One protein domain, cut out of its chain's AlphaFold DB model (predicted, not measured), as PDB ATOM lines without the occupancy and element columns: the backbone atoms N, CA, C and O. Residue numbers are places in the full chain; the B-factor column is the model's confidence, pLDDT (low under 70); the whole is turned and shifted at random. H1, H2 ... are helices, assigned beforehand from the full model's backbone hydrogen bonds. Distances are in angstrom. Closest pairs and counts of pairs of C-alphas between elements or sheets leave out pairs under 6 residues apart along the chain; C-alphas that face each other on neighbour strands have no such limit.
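This is residues 14 to 133 of the 284 residues of the protein "PNPLA domain-containing protein" of Aspergillus chevalieri (UniProt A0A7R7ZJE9). Four helices, H3, H4, H6 and H7, form a loose up-and-down bundle, each running against the one before it, and the short helices H1, H2 and H5 lie at one end of this rod. Residues 111 to 116, at the turn from H6 to H7, stick out at the other end. The printed part has 120 residues with seven named helices, H1 to H7 in order, and no named strand: all helix. It is loose, with a radius of gyration of the C-alphas of 16.8 A, and spans 54 by 24 by 22 A.

H1, residues 14 to 20, and H2, residues 23 to 28, are close but not clearly touching; their closest C-alphas, Asp 18 and Asn 24, are 5.9 A apart. H3, residues 37 to 52, touches the hub H6, residues 89 to 111, at a shallow tilt of 24 degrees, the same way; closest are C-alphas 44 and 94, 5.2 A. H3 and H4, residues 56 to 66, form a hairpin at 22 degrees, closest at C-alphas 50 and 59, 5.6 A. H5, residues 79 to 82, touches no helix. H6 and H7, residues 115 to 132, form a hairpin at 26 degrees, closest at C-alphas 109 and 118, 5.9 A. H3 and H7 are apart. In H1, H2, H3, H4, H6 and H7 every O i to N i+4 pair is within hydrogen-bond range; H5 is too short for one.

H1 begins at C-alpha 14 (-41.302, 61.552, -37.122). H3 is 22.1 A long, H6 32.4 A and H7 25.5 A, ending at C-alpha 132 (-39.689, 47.950, -8.409).

The farthest C-alphas, Leu 20 and Val 116, are 54.7 A apart. The printed part has no cut. The link from H4 to H5 is long. Residues 112 to 113 are under 70 in pLDDT.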
ATOM      1  N   ALA A  14     -42.410  62.306 -37.704       94.88
ATOM      2  CA  ALA A  14     -41.302  61.552 -37.122       94.88
ATOM      3  C   ALA A  14     -41.393  60.056 -37.460       94.88
ATOM      4  O   ALA A  14     -40.373  59.434 -37.742       94.88
ATOM      5  N   TYR A  15     -42.607  59.495 -37.493       94.19
ATOM      6  CA  TYR A  15     -42.845  58.127 -37.951       94.19
ATOM      7  C   TYR A  15     -42.510  57.937 -39.428       94.19
ATOM      8  O   TYR A  15     -41.884  56.940 -39.783       94.19
ATOM      9  N   GLU A  16     -42.905  58.885 -40.282       94.62
ATOM     10  CA  GLU A  16     -42.557  58.847 -41.705       94.62
ATOM     11  C   GLU A  16     -41.037  58.943 -41.902       94.62
ATOM     12  O   GLU A  16     -40.464  58.183 -42.681       94.62
ATOM     13  N   LEU A  17     -40.363  59.808 -41.139       95.06
ATOM     14  CA  LEU A  17     -38.907  59.918 -41.179       95.06
ATOM     15  C   LEU A  17     -38.214  58.628 -40.712       95.06
ATOM     16  O   LEU A  17     -37.292  58.170 -41.378       95.06
ATOM     17  N   ASP A  18     -38.690  58.000 -39.632       96.12
ATOM     18  CA  ASP A  18     -38.183  56.703 -39.163       96.12
ATOM     19  C   ASP A  18     -38.353  55.582 -40.210       96.12
ATOM     20  O   ASP A  18     -37.537  54.659 -40.260       96.12
ATOM     21  N   GLU A  19     -39.397  55.633 -41.042       95.25
ATOM     22  CA  GLU A  19     -39.581  54.688 -42.151       95.25
ATOM     23  C   GLU A  19     -38.568  54.953 -43.275       95.25
ATOM     24  O   GLU A  19     -37.899  54.027 -43.737       95.25
ATOM     25  N   LEU A  20     -38.397  56.220 -43.670       95.56
ATOM     26  CA  LEU A  20     -37.468  56.630 -44.730       95.56
ATOM     27  C   LEU A  20     -35.994  56.400 -44.360       95.56
ATOM     28  O   LEU A  20     -35.201  56.014 -45.218       95.56
ATOM     29  N   GLU A  21     -35.624  56.607 -43.094       95.75
ATOM     30  CA  GLU A  21     -34.271  56.362 -42.566       95.75
ATOM     31  C   GLU A  21     -34.031  54.873 -42.240       95.75
ATOM     32  O   GLU A  21     -32.924  54.475 -41.874       95.75
ATOM     33  N   GLY A  22     -35.051  54.020 -42.389       94.62
ATOM     34  CA  GLY A  22     -34.959  52.583 -42.127       94.62
ATOM     35  C   GLY A  22     -34.898  52.221 -40.638       94.62
ATOM     36  O   GLY A  22     -34.640  51.063 -40.293       94.62
ATOM     37  N   HIS A  23     -35.176  53.166 -39.739       95.50
ATOM     38  CA  HIS A  23     -35.207  52.931 -38.298       95.50
ATOM     39  C   HIS A  23     -36.284  51.922 -37.904       95.50
ATOM     40  O   HIS A  23     -36.055  51.121 -37.002       95.50
ATOM     41  N   ASN A  24     -37.421  51.867 -38.600       94.44
ATOM     42  CA  ASN A  24     -38.447  50.849 -38.334       94.44
ATOM     43  C   ASN A  24     -37.962  49.421 -38.630       94.44
ATOM     44  O   ASN A  24     -38.355  48.476 -37.944       94.44
ATOM     45  N   THR A  25     -37.058  49.248 -39.599       95.12
ATOM     46  CA  THR A  25     -36.385  47.959 -39.818       95.12
ATOM     47  C   THR A  25     -35.471  47.637 -38.643       95.12
ATOM     48  O   THR A  25     -35.513  46.519 -38.134       95.12
ATOM     49  N   TRP A  26     -34.707  48.620 -38.153       95.75
ATOM     50  CA  TRP A  26     -33.884  48.461 -36.952       95.75
ATOM     51  C   TRP A  26     -34.715  48.098 -35.714       95.75
ATOM     52  O   TRP A  26     -34.302  47.218 -34.962       95.75
ATOM     53  N   LYS A  27     -35.893  48.696 -35.499       95.94
ATOM     54  CA  LYS A  27     -36.765  48.372 -34.350       95.94
ATOM     55  C   LYS A  27     -37.161  46.892 -34.313       95.94
ATOM     56  O   LYS A  27     -37.234  46.313 -33.229       95.94
ATOM     57  N   LYS A  28     -37.326  46.281 -35.493       95.94
ATOM     58  CA  LYS A  28     -37.684  44.867 -35.687       95.94
ATOM     59  C   LYS A  28     -36.504  43.901 -35.565       95.94
ATOM     60  O   LYS A  28     -36.734  42.698 -35.444       95.94
ATOM     61  N   THR A  29     -35.251  44.369 -35.624       96.31
ATOM     62  CA  THR A  29     -34.104  43.456 -35.506       96.31
ATOM     63  C   THR A  29     -33.951  42.960 -34.075       96.31
ATOM     64  O   THR A  29     -33.987  43.742 -33.123       96.31
ATOM     65  N   PHE A  30     -33.726  41.652 -33.946       95.44
ATOM     66  CA  PHE A  30     -33.491  41.006 -32.660       95.44
ATOM     67  C   PHE A  30     -32.122  41.384 -32.084       95.44
ATOM     68  O   PHE A  30     -32.035  41.927 -30.986       95.44
ATOM     69  N   GLU A  31     -31.066  41.178 -32.876       93.19
ATOM     70  CA  GLU A  31     -29.687  41.453 -32.476       93.19
ATOM     71  C   GLU A  31     -29.443  42.951 -32.260       93.19
ATOM     72  O   GLU A  31     -29.811  43.800 -33.087       93.19
ATOM     73  N   CYS A  32     -28.799  43.275 -31.139       92.81
ATOM     74  CA  CYS A  32     -28.390  44.626 -30.782       92.81
ATOM     75  C   CYS A  32     -27.279  44.572 -29.728       92.81
ATOM     76  O   CYS A  32     -27.383  43.823 -28.767       92.81
ATOM     77  N   SER A  33     -26.233  45.383 -29.882       93.12
ATOM     78  CA  SER A  33     -25.125  45.451 -28.919       93.12
ATOM     79  C   SER A  33     -25.434  46.283 -27.673       93.12
ATOM     80  O   SER A  33     -24.715  46.191 -26.683       93.12
ATOM     81  N   ASP A  34     -26.471  47.123 -27.725       93.81
ATOM     82  CA  ASP A  34     -26.779  48.091 -26.668       93.81
ATOM     83  C   ASP A  34     -27.563  47.486 -25.493       93.81
ATOM     84  O   ASP A  34     -27.671  48.129 -24.446       93.81
ATOM     85  N   TYR A  35     -28.105  46.274 -25.658       96.94
ATOM     86  CA  TYR A  35     -28.815  45.511 -24.628       96.94
ATOM     87  C   TYR A  35     -28.743  44.004 -24.920       96.94
ATOM     88  O   TYR A  35     -28.282  43.596 -25.978       96.94
ATOM     89  N   ASN A  36     -29.185  43.169 -23.983       97.31
ATOM     90  CA  ASN A  36     -29.270  41.721 -24.128       97.31
ATOM     91  C   ASN A  36     -30.704  41.321 -24.548       97.31
ATOM     92  O   ASN A  36     -31.578  41.219 -23.675       97.31
ATOM     93  N   PRO A  37     -30.966  41.106 -25.853       97.06
ATOM     94  CA  PRO A  37     -32.297  40.754 -26.343       97.06
ATOM     95  C   PRO A  37     -32.758  39.376 -25.858       97.06
ATOM     96  O   PRO A  37     -33.942  39.212 -25.572       97.06
ATOM     97  N   ASP A  38     -31.848  38.412 -25.682       97.56
ATOM     98  CA  ASP A  38     -32.188  37.061 -25.222       97.56
ATOM     99  C   ASP A  38     -32.829  37.075 -23.832       97.56
ATOM    100  O   ASP A  38     -33.866  36.450 -23.623       97.56
ATOM    101  N   GLN A  39     -32.279  37.855 -22.895       96.06
ATOM    102  CA  GLN A  39     -32.850  37.987 -21.549       96.06
ATOM    103  C   GLN A  39     -34.250  38.612 -21.567       96.06
ATOM    104  O   GLN A  39     -35.131  38.199 -20.806       96.06
ATOM    105  N   VAL A  40     -34.469  39.615 -22.423       97.06
ATOM    106  CA  VAL A  40     -35.778  40.268 -22.558       97.06
ATOM    107  C   VAL A  40     -36.783  39.312 -23.205       97.06
ATOM    108  O   VAL A  40     -37.911  39.192 -22.727       97.06
ATOM    109  N   GLN A  41     -36.370  38.581 -24.240       97.69
ATOM    110  CA  GLN A  41     -37.198  37.610 -24.953       97.69
ATOM    111  C   GLN A  41     -37.565  36.405 -24.087       97.69
ATOM    112  O   GLN A  41     -38.723  35.984 -24.080       97.69
ATOM    113  N   GLU A  42     -36.614  35.864 -23.326       96.81
ATOM    114  CA  GLU A  42     -36.879  34.790 -22.372       96.81
ATOM    115  C   GLU A  42     -37.929  35.241 -21.354       96.81
ATOM    116  O   GLU A  42     -38.903  34.530 -21.090       96.81
ATOM    117  N   ARG A  43     -37.786  36.464 -20.827       96.00
ATOM    118  CA  ARG A  43     -38.736  36.989 -19.850       96.00
ATOM    119  C   ARG A  43     -40.115  37.251 -20.443       96.00
ATOM    120  O   ARG A  43     -41.116  36.959 -19.788       96.00
ATOM    121  N   LEU A  44     -40.168  37.774 -21.667       96.50
ATOM    122  CA  LEU A  44     -41.404  37.936 -22.430       96.50
ATOM    123  C   LEU A  44     -42.141  36.597 -22.539       96.50
ATOM    124  O   LEU A  44     -43.326  36.530 -22.220       96.50
ATOM    125  N   ASN A  45     -41.433  35.536 -22.937       97.12
ATOM    126  CA  ASN A  45     -42.010  34.204 -23.103       97.12
ATOM    127  C   ASN A  45     -42.535  33.660 -21.773       97.12
ATOM    128  O   ASN A  45     -43.675  33.221 -21.703       97.12
ATOM    129  N   GLN A  46     -41.763  33.776 -20.688       96.44
ATOM    130  CA  GLN A  46     -42.200  33.317 -19.366       96.44
ATOM    131  C   GLN A  46     -43.498  33.993 -18.899       96.44
ATOM    132  O   GLN A  46     -44.367  33.317 -18.346       96.44
ATOM    133  N   LEU A  47     -43.628  35.310 -19.105       95.94
ATOM    134  CA  LEU A  47     -44.845  36.058 -18.772       95.94
ATOM    135  C   LEU A  47     -46.013  35.671 -19.691       95.94
ATOM    136  O   LEU A  47     -47.127  35.461 -19.212       95.94
ATOM    137  N   GLY A  48     -45.753  35.543 -20.994       95.44
ATOM    138  CA  GLY A  48     -46.744  35.118 -21.982       95.44
ATOM    139  C   GLY A  48     -47.298  33.725 -21.686       95.44
ATOM    140  O   GLY A  48     -48.513  33.558 -21.603       95.44
ATOM    141  N   ASP A  49     -46.422  32.753 -21.434       96.06
ATOM    142  CA  ASP A  49     -46.791  31.376 -21.106       96.06
ATOM    143  C   ASP A  49     -47.652  31.312 -19.844       96.06
ATOM    144  O   ASP A  49     -48.680  30.640 -19.837       96.06
ATOM    145  N   ALA A  50     -47.269  32.047 -18.791       95.31
ATOM    146  CA  ALA A  50     -48.021  32.095 -17.537       95.31
ATOM    147  C   ALA A  50     -49.437  32.663 -17.731       95.31
ATOM    148  O   ALA A  50     -50.391  32.170 -17.127       95.31
ATOM    149  N   ARG A  51     -49.585  33.675 -18.597       94.31
ATOM    150  CA  ARG A  51     -50.892  34.235 -18.965       94.31
ATOM    151  C   ARG A  51     -51.726  33.257 -19.785       94.31
ATOM    152  O   ARG A  51     -52.899  33.078 -19.476       94.31
ATOM    153  N   ILE A  52     -51.142  32.624 -20.806       94.12
ATOM    154  CA  ILE A  52     -51.843  31.661 -21.673       94.12
ATOM    155  C   ILE A  52     -52.345  30.471 -20.851       94.12
ATOM    156  O   ILE A  52     -53.481  30.037 -21.030       94.12
ATOM    157  N   SER A  53     -51.535  29.977 -19.913       92.94
ATOM    158  CA  SER A  53     -51.925  28.883 -19.023       92.94
ATOM    159  C   SER A  53     -52.872  29.306 -17.895       92.94
ATOM    160  O   SER A  53     -53.272  28.449 -17.113       92.94
ATOM    161  N   CYS A  54     -53.208  30.599 -17.780       88.50
ATOM    162  CA  CYS A  54     -53.993  31.171 -16.678       88.50
ATOM    163  C   CYS A  54     -53.452  30.788 -15.284       88.50
ATOM    164  O   CYS A  54     -54.209  30.649 -14.324       88.50
ATOM    165  N   ASP A  55     -52.131  30.617 -15.162       90.62
ATOM    166  CA  ASP A  55     -51.487  30.203 -13.915       90.62
ATOM    167  C   ASP A  55     -51.221  31.431 -13.034       90.62
ATOM    168  O   ASP A  55     -50.199  32.114 -13.162       90.62
ATOM    169  N   VAL A  56     -52.172  31.724 -12.143       90.12
ATOM    170  CA  VAL A  56     -52.116  32.861 -11.208       90.12
ATOM    171  C   VAL A  56     -50.866  32.802 -10.330       90.12
ATOM    172  O   VAL A  56     -50.207  33.824 -10.127       90.12
ATOM    173  N   GLY A  57     -50.491  31.611  -9.855       91.19
ATOM    174  CA  GLY A  57     -49.312  31.424  -9.012       91.19
ATOM    175  C   GLY A  57     -48.027  31.785  -9.751       91.19
ATOM    176  O   GLY A  57     -47.199  32.545  -9.237       91.19
ATOM    177  N   ARG A  58     -47.882  31.314 -10.993       94.25
ATOM    178  CA  ARG A  58     -46.734  31.637 -11.847       94.25
ATOM    179  C   ARG A  58     -46.709  33.109 -12.248       94.25
ATOM    180  O   ARG A  58     -45.638  33.717 -12.220       94.25
ATOM    181  N   MET A  59     -47.860  33.698 -12.572       94.69
ATOM    182  CA  MET A  59     -47.969  35.132 -12.862       94.69
ATOM    183  C   MET A  59     -47.514  35.974 -11.661       94.69
ATOM    184  O   MET A  59     -46.653  36.842 -11.816       94.69
ATOM    185  N   LEU A  60     -48.014  35.683 -10.455       93.44
ATOM    186  CA  LEU A  60     -47.602  36.367  -9.224       93.44
ATOM    187  C   LEU A  60     -46.108  36.205  -8.954       93.44
ATOM    188  O   LEU A  60     -45.427  37.188  -8.659       93.44
ATOM    189  N   PHE A  61     -45.587  34.984  -9.082       94.25
ATOM    190  CA  PHE A  61     -44.172  34.700  -8.873       94.25
ATOM    191  C   PHE A  61     -43.284  35.526  -9.809       94.25
ATOM    192  O   PHE A  61     -42.341  36.177  -9.350       94.25
ATOM    193  N   LEU A  62     -43.594  35.546 -11.109       94.81
ATOM    194  CA  LEU A  62     -42.832  36.304 -12.102       94.81
ATOM    195  C   LEU A  62     -42.910  37.809 -11.832       94.81
ATOM    196  O   LEU A  62     -41.876  38.472 -11.780       94.81
ATOM    197  N   ILE A  63     -44.103  38.348 -11.577       93.25
ATOM    198  CA  ILE A  63     -44.274  39.770 -11.260       93.25
ATOM    199  C   ILE A  63     -43.479  40.159 -10.006       93.25
ATOM    200  O   ILE A  63     -42.810  41.191  -9.993       93.25
ATOM    201  N   ARG A  64     -43.473  39.305  -8.978       91.50
ATOM    202  CA  ARG A  64     -42.807  39.586  -7.700       91.50
ATOM    203  C   ARG A  64     -41.284  39.555  -7.762       91.50
ATOM    204  O   ARG A  64     -40.641  40.292  -7.008       91.50
ATOM    205  N   THR A  65     -40.727  38.687  -8.600       89.75
ATOM    206  CA  THR A  65     -39.289  38.366  -8.614       89.75
ATOM    207  C   THR A  65     -38.544  38.934  -9.811       89.75
ATOM    208  O   THR A  65     -37.333  39.114  -9.743       89.75
ATOM    209  N   SER A  66     -39.248  39.188 -10.912       85.06
ATOM    210  CA  SER A  66     -38.618  39.300 -12.227       85.06
ATOM    211  C   SER A  66     -38.820  40.647 -12.910       85.06
ATOM    212  O   SER A  66     -38.225  40.891 -13.959       85.06
ATOM    213  N   LEU A  67     -39.634  41.536 -12.333       89.12
ATOM    214  CA  LEU A  67     -39.733  42.913 -12.804       89.12
ATOM    215  C   LEU A  67     -38.475  43.690 -12.411       89.12
ATOM    216  O   LEU A  67     -38.243  43.980 -11.238       89.12
ATOM    217  N   ASN A  68     -37.688  44.060 -13.416       89.62
ATOM    218  CA  ASN A  68     -36.520  44.921 -13.284       89.62
ATOM    219  C   ASN A  68     -36.651  46.091 -14.269       89.62
ATOM    220  O   ASN A  68     -37.080  45.902 -15.405       89.62
ATOM    221  N   ARG A  69     -36.296  47.304 -13.829       88.38
ATOM    222  CA  ARG A  69     -36.339  48.518 -14.661       88.38
ATOM    223  C   ARG A  69     -35.382  48.458 -15.843       88.38
ATOM    224  O   ARG A  69     -35.670  49.065 -16.866       88.38
ATOM    225  N   ASP A  70     -34.271  47.749 -15.685       93.44
ATOM    226  CA  ASP A  70     -33.214  47.665 -16.690       93.44
ATOM    227  C   ASP A  70     -32.896  46.208 -17.046       93.44
ATOM    228  O   ASP A  70     -31.747  45.769 -17.042       93.44
ATOM    229  N   LEU A  71     -33.942  45.415 -17.301       94.50
ATOM    230  CA  LEU A  71     -33.782  44.029 -17.733       94.50
ATOM    231  C   LEU A  71     -32.929  43.975 -19.007       94.50
ATOM    232  O   LEU A  71     -33.278  44.570 -20.024       94.50
ATOM    233  N   GLY A  72     -31.799  43.274 -18.935       94.31
ATOM    234  CA  GLY A  72     -30.874  43.150 -20.055       94.31
ATOM    235  C   GLY A  72     -30.280  44.475 -20.550       94.31
ATOM    236  O   GLY A  72     -29.742  44.481 -21.645       94.31
ATOM    237  N   GLY A  73     -30.364  45.593 -19.818       95.88
ATOM    238  CA  GLY A  73     -29.885  46.896 -20.309       95.88
ATOM    239  C   GLY A  73     -30.880  47.648 -21.207       95.88
ATOM    240  O   GLY A  73     -30.495  48.573 -21.920       95.88
ATOM    241  N   MET A  74     -32.164  47.265 -21.205       95.56
ATOM    242  CA  MET A  74     -33.201  47.872 -22.056       95.56
ATOM    243  C   MET A  74     -33.454  49.374 -21.801       95.56
ATOM    244  O   MET A  74     -34.161  50.021 -22.576       95.56
ATOM    245  N   SER A  75     -32.910  49.952 -20.725       93.94
ATOM    246  CA  SER A  75     -32.987  51.393 -20.440       93.94
ATOM    247  C   SER A  75     -31.828  52.204 -21.040       93.94
ATOM    248  O   SER A  75     -31.766  53.421 -20.851       93.94
ATOM    249  N   ASN A  76     -30.921  51.566 -21.791       95.62
ATOM    250  CA  ASN A  76     -29.787  52.232 -22.424       95.62
ATOM    251  C   ASN A  76     -30.241  53.368 -23.358       95.62
ATOM    252  O   ASN A  76     -30.960  53.157 -24.334       95.62
ATOM    253  N   ALA A  77     -29.762  54.584 -23.082       94.81
ATOM    254  CA  ALA A  77     -30.129  55.793 -23.812       94.81
ATOM    255  C   ALA A  77     -29.796  55.745 -25.314       94.81
ATOM    256  O   ALA A  77     -30.436  56.456 -26.085       94.81
ATOM    257  N   SER A  78     -28.815  54.942 -25.743       94.81
ATOM    258  CA  SER A  78     -28.483  54.780 -27.166       94.81
ATOM    259  C   SER A  78     -29.645  54.193 -27.970       94.81
ATOM    260  O   SER A  78     -29.906  54.656 -29.078       94.81
ATOM    261  N   LEU A  79     -30.411  53.269 -27.379       95.25
ATOM    262  CA  LEU A  79     -31.582  52.658 -28.017       95.25
ATOM    263  C   LEU A  79     -32.638  53.716 -28.367       95.25
ATOM    264  O   LEU A  79     -33.124  53.780 -29.489       95.25
ATOM    265  N   TYR A  80     -32.931  54.606 -27.418       94.75
ATOM    266  CA  TYR A  80     -33.946  55.657 -27.562       94.75
ATOM    267  C   TYR A  80     -33.474  56.859 -28.391       94.75
ATOM    268  O   TYR A  80     -34.240  57.792 -28.606       94.75
ATOM    269  N   ARG A  81     -32.207  56.871 -28.821       94.06
ATOM    270  CA  ARG A  81     -31.652  57.882 -29.733       94.06
ATOM    271  C   ARG A  81     -31.572  57.401 -31.177       94.06
ATOM    272  O   ARG A  81     -31.321  58.223 -32.051       94.06
ATOM    273  N   HIS A  82     -31.743  56.103 -31.421       93.31
ATOM    274  CA  HIS A  82     -31.648  55.537 -32.762       93.31
ATOM    275  C   HIS A  82     -32.884  55.849 -33.615       93.31
ATOM    276  O   HIS A  82     -32.774  55.941 -34.830       93.31
ATOM    277  N   SER A  83     -34.056  56.006 -33.005       94.12
ATOM    278  CA  SER A  83     -35.295  56.380 -33.695       94.12
ATOM    279  C   SER A  83     -35.878  57.668 -33.137       94.12
ATOM    280  O   SER A  83     -35.710  57.969 -31.955       94.12
ATOM    281  N   HIS A  84     -36.606  58.410 -33.971       93.00
ATOM    282  CA  HIS A  84     -37.301  59.625 -33.541       93.00
ATOM    283  C   HIS A  84     -38.502  59.300 -32.650       93.00
ATOM    284  O   HIS A  84     -38.830  60.084 -31.757       93.00
ATOM    285  N   VAL A  85     -39.147  58.145 -32.865       92.75
ATOM    286  CA  VAL A  85     -40.267  57.671 -32.040       92.75
ATOM    287  C   VAL A  85     -40.071  56.221 -31.608       92.75
ATOM    288  O   VAL A  85     -39.939  55.322 -32.435       92.75
ATOM    289  N   GLY A  86     -40.147  55.971 -30.301       92.19
ATOM    290  CA  GLY A  86     -40.066  54.623 -29.735       92.19
ATOM    291  C   GLY A  86     -38.647  54.054 -29.713       92.19
ATOM    292  O   GLY A  86     -37.663  54.792 -29.778       92.19
ATOM    293  N   THR A  87     -38.558  52.735 -29.562       95.69
ATOM    294  CA  THR A  87     -37.308  51.965 -29.481       95.69
ATOM    295  C   THR A  87     -37.520  50.574 -30.099       95.69
ATOM    296  O   THR A  87     -38.416  50.397 -30.921       95.69
ATOM    297  N   LYS A  88     -36.700  49.580 -29.742       97.25
ATOM    298  CA  LYS A  88     -36.858  48.177 -30.143       97.25
ATOM    299  C   LYS A  88     -38.245  47.620 -29.800       97.25
ATOM    300  O   LYS A  88     -38.645  47.632 -28.635       97.25
ATOM    301  N   ASP A  89     -38.888  46.976 -30.775       96.81
ATOM    302  CA  ASP A  89     -40.220  46.366 -30.630       96.81
ATOM    303  C   ASP A  89     -40.255  45.302 -29.521       96.81
ATOM    304  O   ASP A  89     -41.273  45.098 -28.858       96.81
ATOM    305  N   LEU A  90     -39.135  44.601 -29.300       97.62
ATOM    306  CA  LEU A  90     -39.018  43.599 -28.241       97.62
ATOM    307  C   LEU A  90     -39.199  44.214 -26.842       97.62
ATOM    308  O   LEU A  90     -39.863  43.614 -25.994       97.62
ATOM    309  N   ILE A  91     -38.650  45.410 -26.615       96.88
ATOM    310  CA  ILE A  91     -38.759  46.127 -25.338       96.88
ATOM    311  C   ILE A  91     -40.215  46.544 -25.112       96.88
ATOM    312  O   ILE A  91     -40.777  46.256 -24.053       96.88
ATOM    313  N   ASP A  92     -40.856  47.125 -26.127       95.81
ATOM    314  CA  ASP A  92     -42.259  47.552 -26.051       95.81
ATOM    315  C   ASP A  92     -43.204  46.366 -25.813       95.81
ATOM    316  O   ASP A  92     -44.100  46.430 -24.964       95.81
ATOM    317  N   ARG A  93     -42.970  45.236 -26.492       96.81
ATOM    318  CA  ARG A  93     -43.722  43.991 -26.273       96.81
ATOM    319  C   ARG A  93     -43.544  43.455 -24.857       96.81
ATOM    320  O   ARG A  93     -44.527  43.012 -24.258       96.81
ATOM    321  N   TYR A  94     -42.327  43.490 -24.315       96.69
ATOM    322  CA  TYR A  94     -42.049  43.063 -22.942       96.69
ATOM    323  C   TYR A  94     -42.787  43.927 -21.922       96.69
ATOM    324  O   TYR A  94     -43.507  43.386 -21.080       96.69
ATOM    325  N   ILE A  95     -42.675  45.253 -22.034       95.12
ATOM    326  CA  ILE A  95     -43.356  46.195 -21.138       95.12
ATOM    327  C   ILE A  95     -44.875  45.997 -21.216       95.12
ATOM    328  O   ILE A  95     -45.527  45.862 -20.180       95.12
ATOM    329  N   THR A  96     -45.427  45.894 -22.428       96.06
ATOM    330  CA  THR A  96     -46.863  45.648 -22.643       96.06
ATOM    331  C   THR A  96     -47.301  44.331 -22.001       96.06
ATOM    332  O   THR A  96     -48.278  44.291 -21.261       96.06
ATOM    333  N   THR A  97     -46.529  43.257 -22.186       95.94
ATOM    334  CA  THR A  97     -46.839  41.936 -21.614       95.94
ATOM    335  C   THR A  97     -46.748  41.931 -20.088       95.94
ATOM    336  O   THR A  97     -47.537  41.254 -19.426       95.94
ATOM    337  N   ALA A  98     -45.819  42.689 -19.505       95.19
ATOM    338  CA  ALA A  98     -45.723  42.858 -18.059       95.19
ATOM    339  C   ALA A  98     -46.953  43.596 -17.501       95.19
ATOM    340  O   ALA A  98     -47.547  43.132 -16.525       95.19
ATOM    341  N   VAL A  99     -47.375  44.689 -18.146       94.88
ATOM    342  CA  VAL A  99     -48.594  45.435 -17.782       94.88
ATOM    343  C   VAL A  99     -49.829  44.548 -17.911       94.88
ATOM    344  O   VAL A  99     -50.623  44.455 -16.977       94.88
ATOM    345  N   ASP A 100     -49.957  43.828 -19.019       95.62
ATOM    346  CA  ASP A 100     -51.067  42.914 -19.236       95.62
ATOM    347  C   ASP A 100     -51.111  41.776 -18.212       95.62
ATOM    348  O   ASP A 100     -52.195  41.367 -17.806       95.62
ATOM    349  N   THR A 101     -49.958  41.247 -17.791       94.94
ATOM    350  CA  THR A 101     -49.893  40.224 -16.733       94.94
ATOM    351  C   THR A 101     -50.442  40.776 -15.417       94.94
ATOM    352  O   THR A 101     -51.210  40.097 -14.739       94.94
ATOM    353  N   ILE A 102     -50.102  42.021 -15.067       94.00
ATOM    354  CA  ILE A 102     -50.642  42.688 -13.874       94.00
ATOM    355  C   ILE A 102     -52.158  42.879 -14.010       94.00
ATOM    356  O   ILE A 102     -52.894  42.556 -13.082       94.00
ATOM    357  N   ASN A 103     -52.637  43.340 -15.168       93.62
ATOM    358  CA  ASN A 103     -54.069  43.506 -15.422       93.62
ATOM    359  C   ASN A 103     -54.820  42.166 -15.374       93.62
ATOM    360  O   ASN A 103     -55.908  42.092 -14.815       93.62
ATOM    361  N   ALA A 104     -54.232  41.092 -15.906       92.19
ATOM    362  CA  ALA A 104     -54.807  39.751 -15.851       92.19
ATOM    363  C   ALA A 104     -54.945  39.252 -14.407       92.19
ATOM    364  O   ALA A 104     -55.995  38.724 -14.052       92.19
ATOM    365  N   LEU A 105     -53.932  39.475 -13.560       91.00
ATOM    366  CA  LEU A 105     -54.005  39.157 -12.132       91.00
ATOM    367  C   LEU A 105     -55.149  39.904 -11.439       91.00
ATOM    368  O   LEU A 105     -55.885  39.296 -10.668       91.00
ATOM    369  N   VAL A 106     -55.329  41.194 -11.737       89.12
ATOM    370  CA  VAL A 106     -56.434  41.993 -11.180       89.12
ATOM    371  C   VAL A 106     -57.788  41.467 -11.666       89.12
ATOM    372  O   VAL A 106     -58.659  41.190 -10.846       89.12
ATOM    373  N   ASN A 107     -57.951  41.227 -12.967       88.88
ATOM    374  CA  ASN A 107     -59.214  40.747 -13.535       88.88
ATOM    375  C   ASN A 107     -59.608  39.352 -13.020       88.88
ATOM    376  O   ASN A 107     -60.779  39.102 -12.748       88.88
ATOM    377  N   LEU A 108     -58.645  38.435 -12.876       82.50
ATOM    378  CA  LEU A 108     -58.895  37.102 -12.313       82.50
ATOM    379  C   LEU A 108     -59.252  37.182 -10.827       82.50
ATOM    380  O   LEU A 108     -60.116  36.442 -10.360       82.50
ATOM    381  N   SER A 109     -58.640  38.122 -10.104       78.56
ATOM    382  CA  SER A 109     -58.960  38.372  -8.701       78.56
ATOM    383  C   SER A 109     -60.416  38.833  -8.530       78.56
ATOM    384  O   SER A 109     -61.106  38.339  -7.651       78.56
ATOM    385  N   GLU A 110     -60.955  39.666  -9.426       78.19
ATOM    386  CA  GLU A 110     -62.365  40.094  -9.365       78.19
ATOM    387  C   GLU A 110     -63.368  38.952  -9.612       78.19
ATOM    388  O   GLU A 110     -64.514  39.012  -9.157       78.19
ATOM    389  N   GLN A 111     -62.953  37.903 -10.328       75.88
ATOM    390  CA  GLN A 111     -63.790  36.735 -10.616       75.88
ATOM    391  C   GLN A 111     -63.825  35.739  -9.446       75.88
ATOM    392  O   GLN A 111     -64.866  35.117  -9.205       75.88
ATOM    393  N   ASN A 112     -62.726  35.612  -8.694       64.75
ATOM    394  CA  ASN A 112     -62.634  34.761  -7.507       64.75
ATOM    395  C   ASN A 112     -63.085  35.518  -6.250       64.75
ATOM    396  O   ASN A 112     -62.467  36.475  -5.803       64.75
ATOM    397  N   ARG A 113     -64.176  35.059  -5.626       65.88
ATOM    398  CA  ARG A 113     -64.760  35.701  -4.431       65.88
ATOM    399  C   ARG A 113     -64.053  35.359  -3.110       65.88
ATOM    400  O   ARG A 113     -64.614  35.647  -2.054       65.88
ATOM    401  N   ASP A 114     -62.880  34.726  -3.137       83.44
ATOM    402  CA  ASP A 114     -62.132  34.434  -1.911       83.44
ATOM    403  C   ASP A 114     -61.364  35.681  -1.445       83.44
ATOM    404  O   ASP A 114     -60.351  36.083  -2.018       83.44
ATOM    405  N   GLU A 115     -61.858  36.302  -0.373       84.94
ATOM    406  CA  GLU A 115     -61.268  37.495   0.238       84.94
ATOM    407  C   GLU A 115     -59.808  37.274   0.672       84.94
ATOM    408  O   GLU A 115     -58.993  38.203   0.632       84.94
ATOM    409  N   VAL A 116     -59.445  36.042   1.045       86.38
ATOM    410  CA  VAL A 116     -58.076  35.700   1.450       86.38
ATOM    411  C   VAL A 116     -57.135  35.740   0.247       86.38
ATOM    412  O   VAL A 116     -56.036  36.294   0.345       86.38
ATOM    413  N   GLU A 117     -57.572  35.208  -0.895       83.88
ATOM    414  CA  GLU A 117     -56.807  35.219  -2.144       83.88
ATOM    415  C   GLU A 117     -56.622  36.652  -2.665       83.88
ATOM    416  O   GLU A 117     -55.499  37.058  -2.977       83.88
ATOM    417  N   LEU A 118     -57.692  37.458  -2.654       87.31
ATOM    418  CA  LEU A 118     -57.651  38.879  -3.021       87.31
ATOM    419  C   LEU A 118     -56.624  39.655  -2.195       87.31
ATOM    420  O   LEU A 118     -55.802  40.404  -2.733       87.31
ATOM    421  N   LYS A 119     -56.654  39.463  -0.873       89.69
ATOM    422  CA  LYS A 119     -55.718  40.114   0.042       89.69
ATOM    423  C   LYS A 119     -54.282  39.674  -0.222       89.69
ATOM    424  O   LYS A 119     -53.389  40.518  -0.262       89.69
ATOM    425  N   TYR A 120     -54.062  38.381  -0.454       89.56
ATOM    426  CA  TYR A 120     -52.741  37.858  -0.786       89.56
ATOM    427  C   TYR A 120     -52.191  38.470  -2.084       89.56
ATOM    428  O   TYR A 120     -51.051  38.942  -2.100       89.56
ATOM    429  N   ILE A 121     -52.999  38.528  -3.148       89.88
ATOM    430  CA  ILE A 121     -52.627  39.156  -4.426       89.88
ATOM    431  C   ILE A 121     -52.269  40.628  -4.211       89.88
ATOM    432  O   ILE A 121     -51.213  41.080  -4.663       89.88
ATOM    433  N   LEU A 122     -53.111  41.372  -3.488       91.31
ATOM    434  CA  LEU A 122     -52.865  42.777  -3.181       91.31
ATOM    435  C   LEU A 122     -51.538  42.961  -2.434       91.31
ATOM    436  O   LEU A 122     -50.729  43.800  -2.833       91.31
ATOM    437  N   ASP A 123     -51.277  42.160  -1.402       92.44
ATOM    438  CA  ASP A 123     -50.035  42.220  -0.630       92.44
ATOM    439  C   ASP A 123     -48.807  41.932  -1.511       92.44
ATOM    440  O   ASP A 123     -47.802  42.650  -1.432       92.44
ATOM    441  N   GLN A 124     -48.893  40.951  -2.420       91.81
ATOM    442  CA  GLN A 124     -47.822  40.676  -3.383       91.81
ATOM    443  C   GLN A 124     -47.602  41.842  -4.350       91.81
ATOM    444  O   GLN A 124     -46.457  42.234  -4.581       91.81
ATOM    445  N   LEU A 125     -48.661  42.445  -4.893       92.06
ATOM    446  CA  LEU A 125     -48.549  43.598  -5.792       92.06
ATOM    447  C   LEU A 125     -47.983  44.831  -5.074       92.06
ATOM    448  O   LEU A 125     -47.147  45.550  -5.629       92.06
ATOM    449  N   LEU A 126     -48.375  45.065  -3.818       92.81
ATOM    450  CA  LEU A 126     -47.828  46.137  -2.989       92.81
ATOM    451  C   LEU A 126     -46.332  45.931  -2.724       92.81
ATOM    452  O   LEU A 126     -45.559  46.885  -2.858       92.81
ATOM    453  N   ALA A 127     -45.919  44.701  -2.410       92.50
ATOM    454  CA  ALA A 127     -44.519  44.347  -2.203       92.50
ATOM    455  C   ALA A 127     -43.694  44.454  -3.497       92.50
ATOM    456  O   ALA A 127     -42.589  45.002  -3.481       92.50
ATOM    457  N   THR A 128     -44.246  44.016  -4.630       93.50
ATOM    458  CA  THR A 128     -43.639  44.198  -5.957       93.50
ATOM    459  C   THR A 128     -43.434  45.673  -6.264       93.50
ATOM    460  O   THR A 128     -42.336  46.079  -6.630       93.50
ATOM    461  N   ARG A 129     -44.455  46.508  -6.051       92.31
ATOM    462  CA  ARG A 129     -44.362  47.958  -6.258       92.31
ATOM    463  C   ARG A 129     -43.294  48.599  -5.369       92.31
ATOM    464  O   ARG A 129     -42.641  49.548  -5.794       92.31
ATOM    465  N   GLN A 130     -43.130  48.114  -4.138       90.81
ATOM    466  CA  GLN A 130     -42.079  48.582  -3.234       90.81
ATOM    467  C   GLN A 130     -40.684  48.228  -3.774       90.81
ATOM    468  O   GLN A 130     -39.802  49.082  -3.754       90.81
ATOM    469  N   ALA A 131     -40.502  47.008  -4.292       91.19
ATOM    470  CA  ALA A 131     -39.231  46.534  -4.843       91.19
ATOM    471  C   ALA A 131     -38.881  47.178  -6.199       91.19
ATOM    472  O   ALA A 131     -37.753  47.610  -6.403       91.19
ATOM    473  N   PHE A 132     -39.856  47.300  -7.104       92.12
ATOM    474  CA  PHE A 132     -39.689  47.950  -8.409       92.12
ATOM    475  C   PHE A 132     -39.487  49.470  -8.284       92.12
ATOM    476  O   PHE A 132     -38.946  50.133  -9.175       92.12
ATOM    477  N   GLY A 133     -39.938  50.052  -7.174       91.06
ATOM    478  CA  GLY A 133     -39.846  51.475  -6.890       91.06
ATOM    479  C   GLY A 133     -40.883  52.309  -7.640       91.06
ATOM    480  O   GLY A 133     -41.748  51.812  -8.363       91.06
TER     481      GLY A 133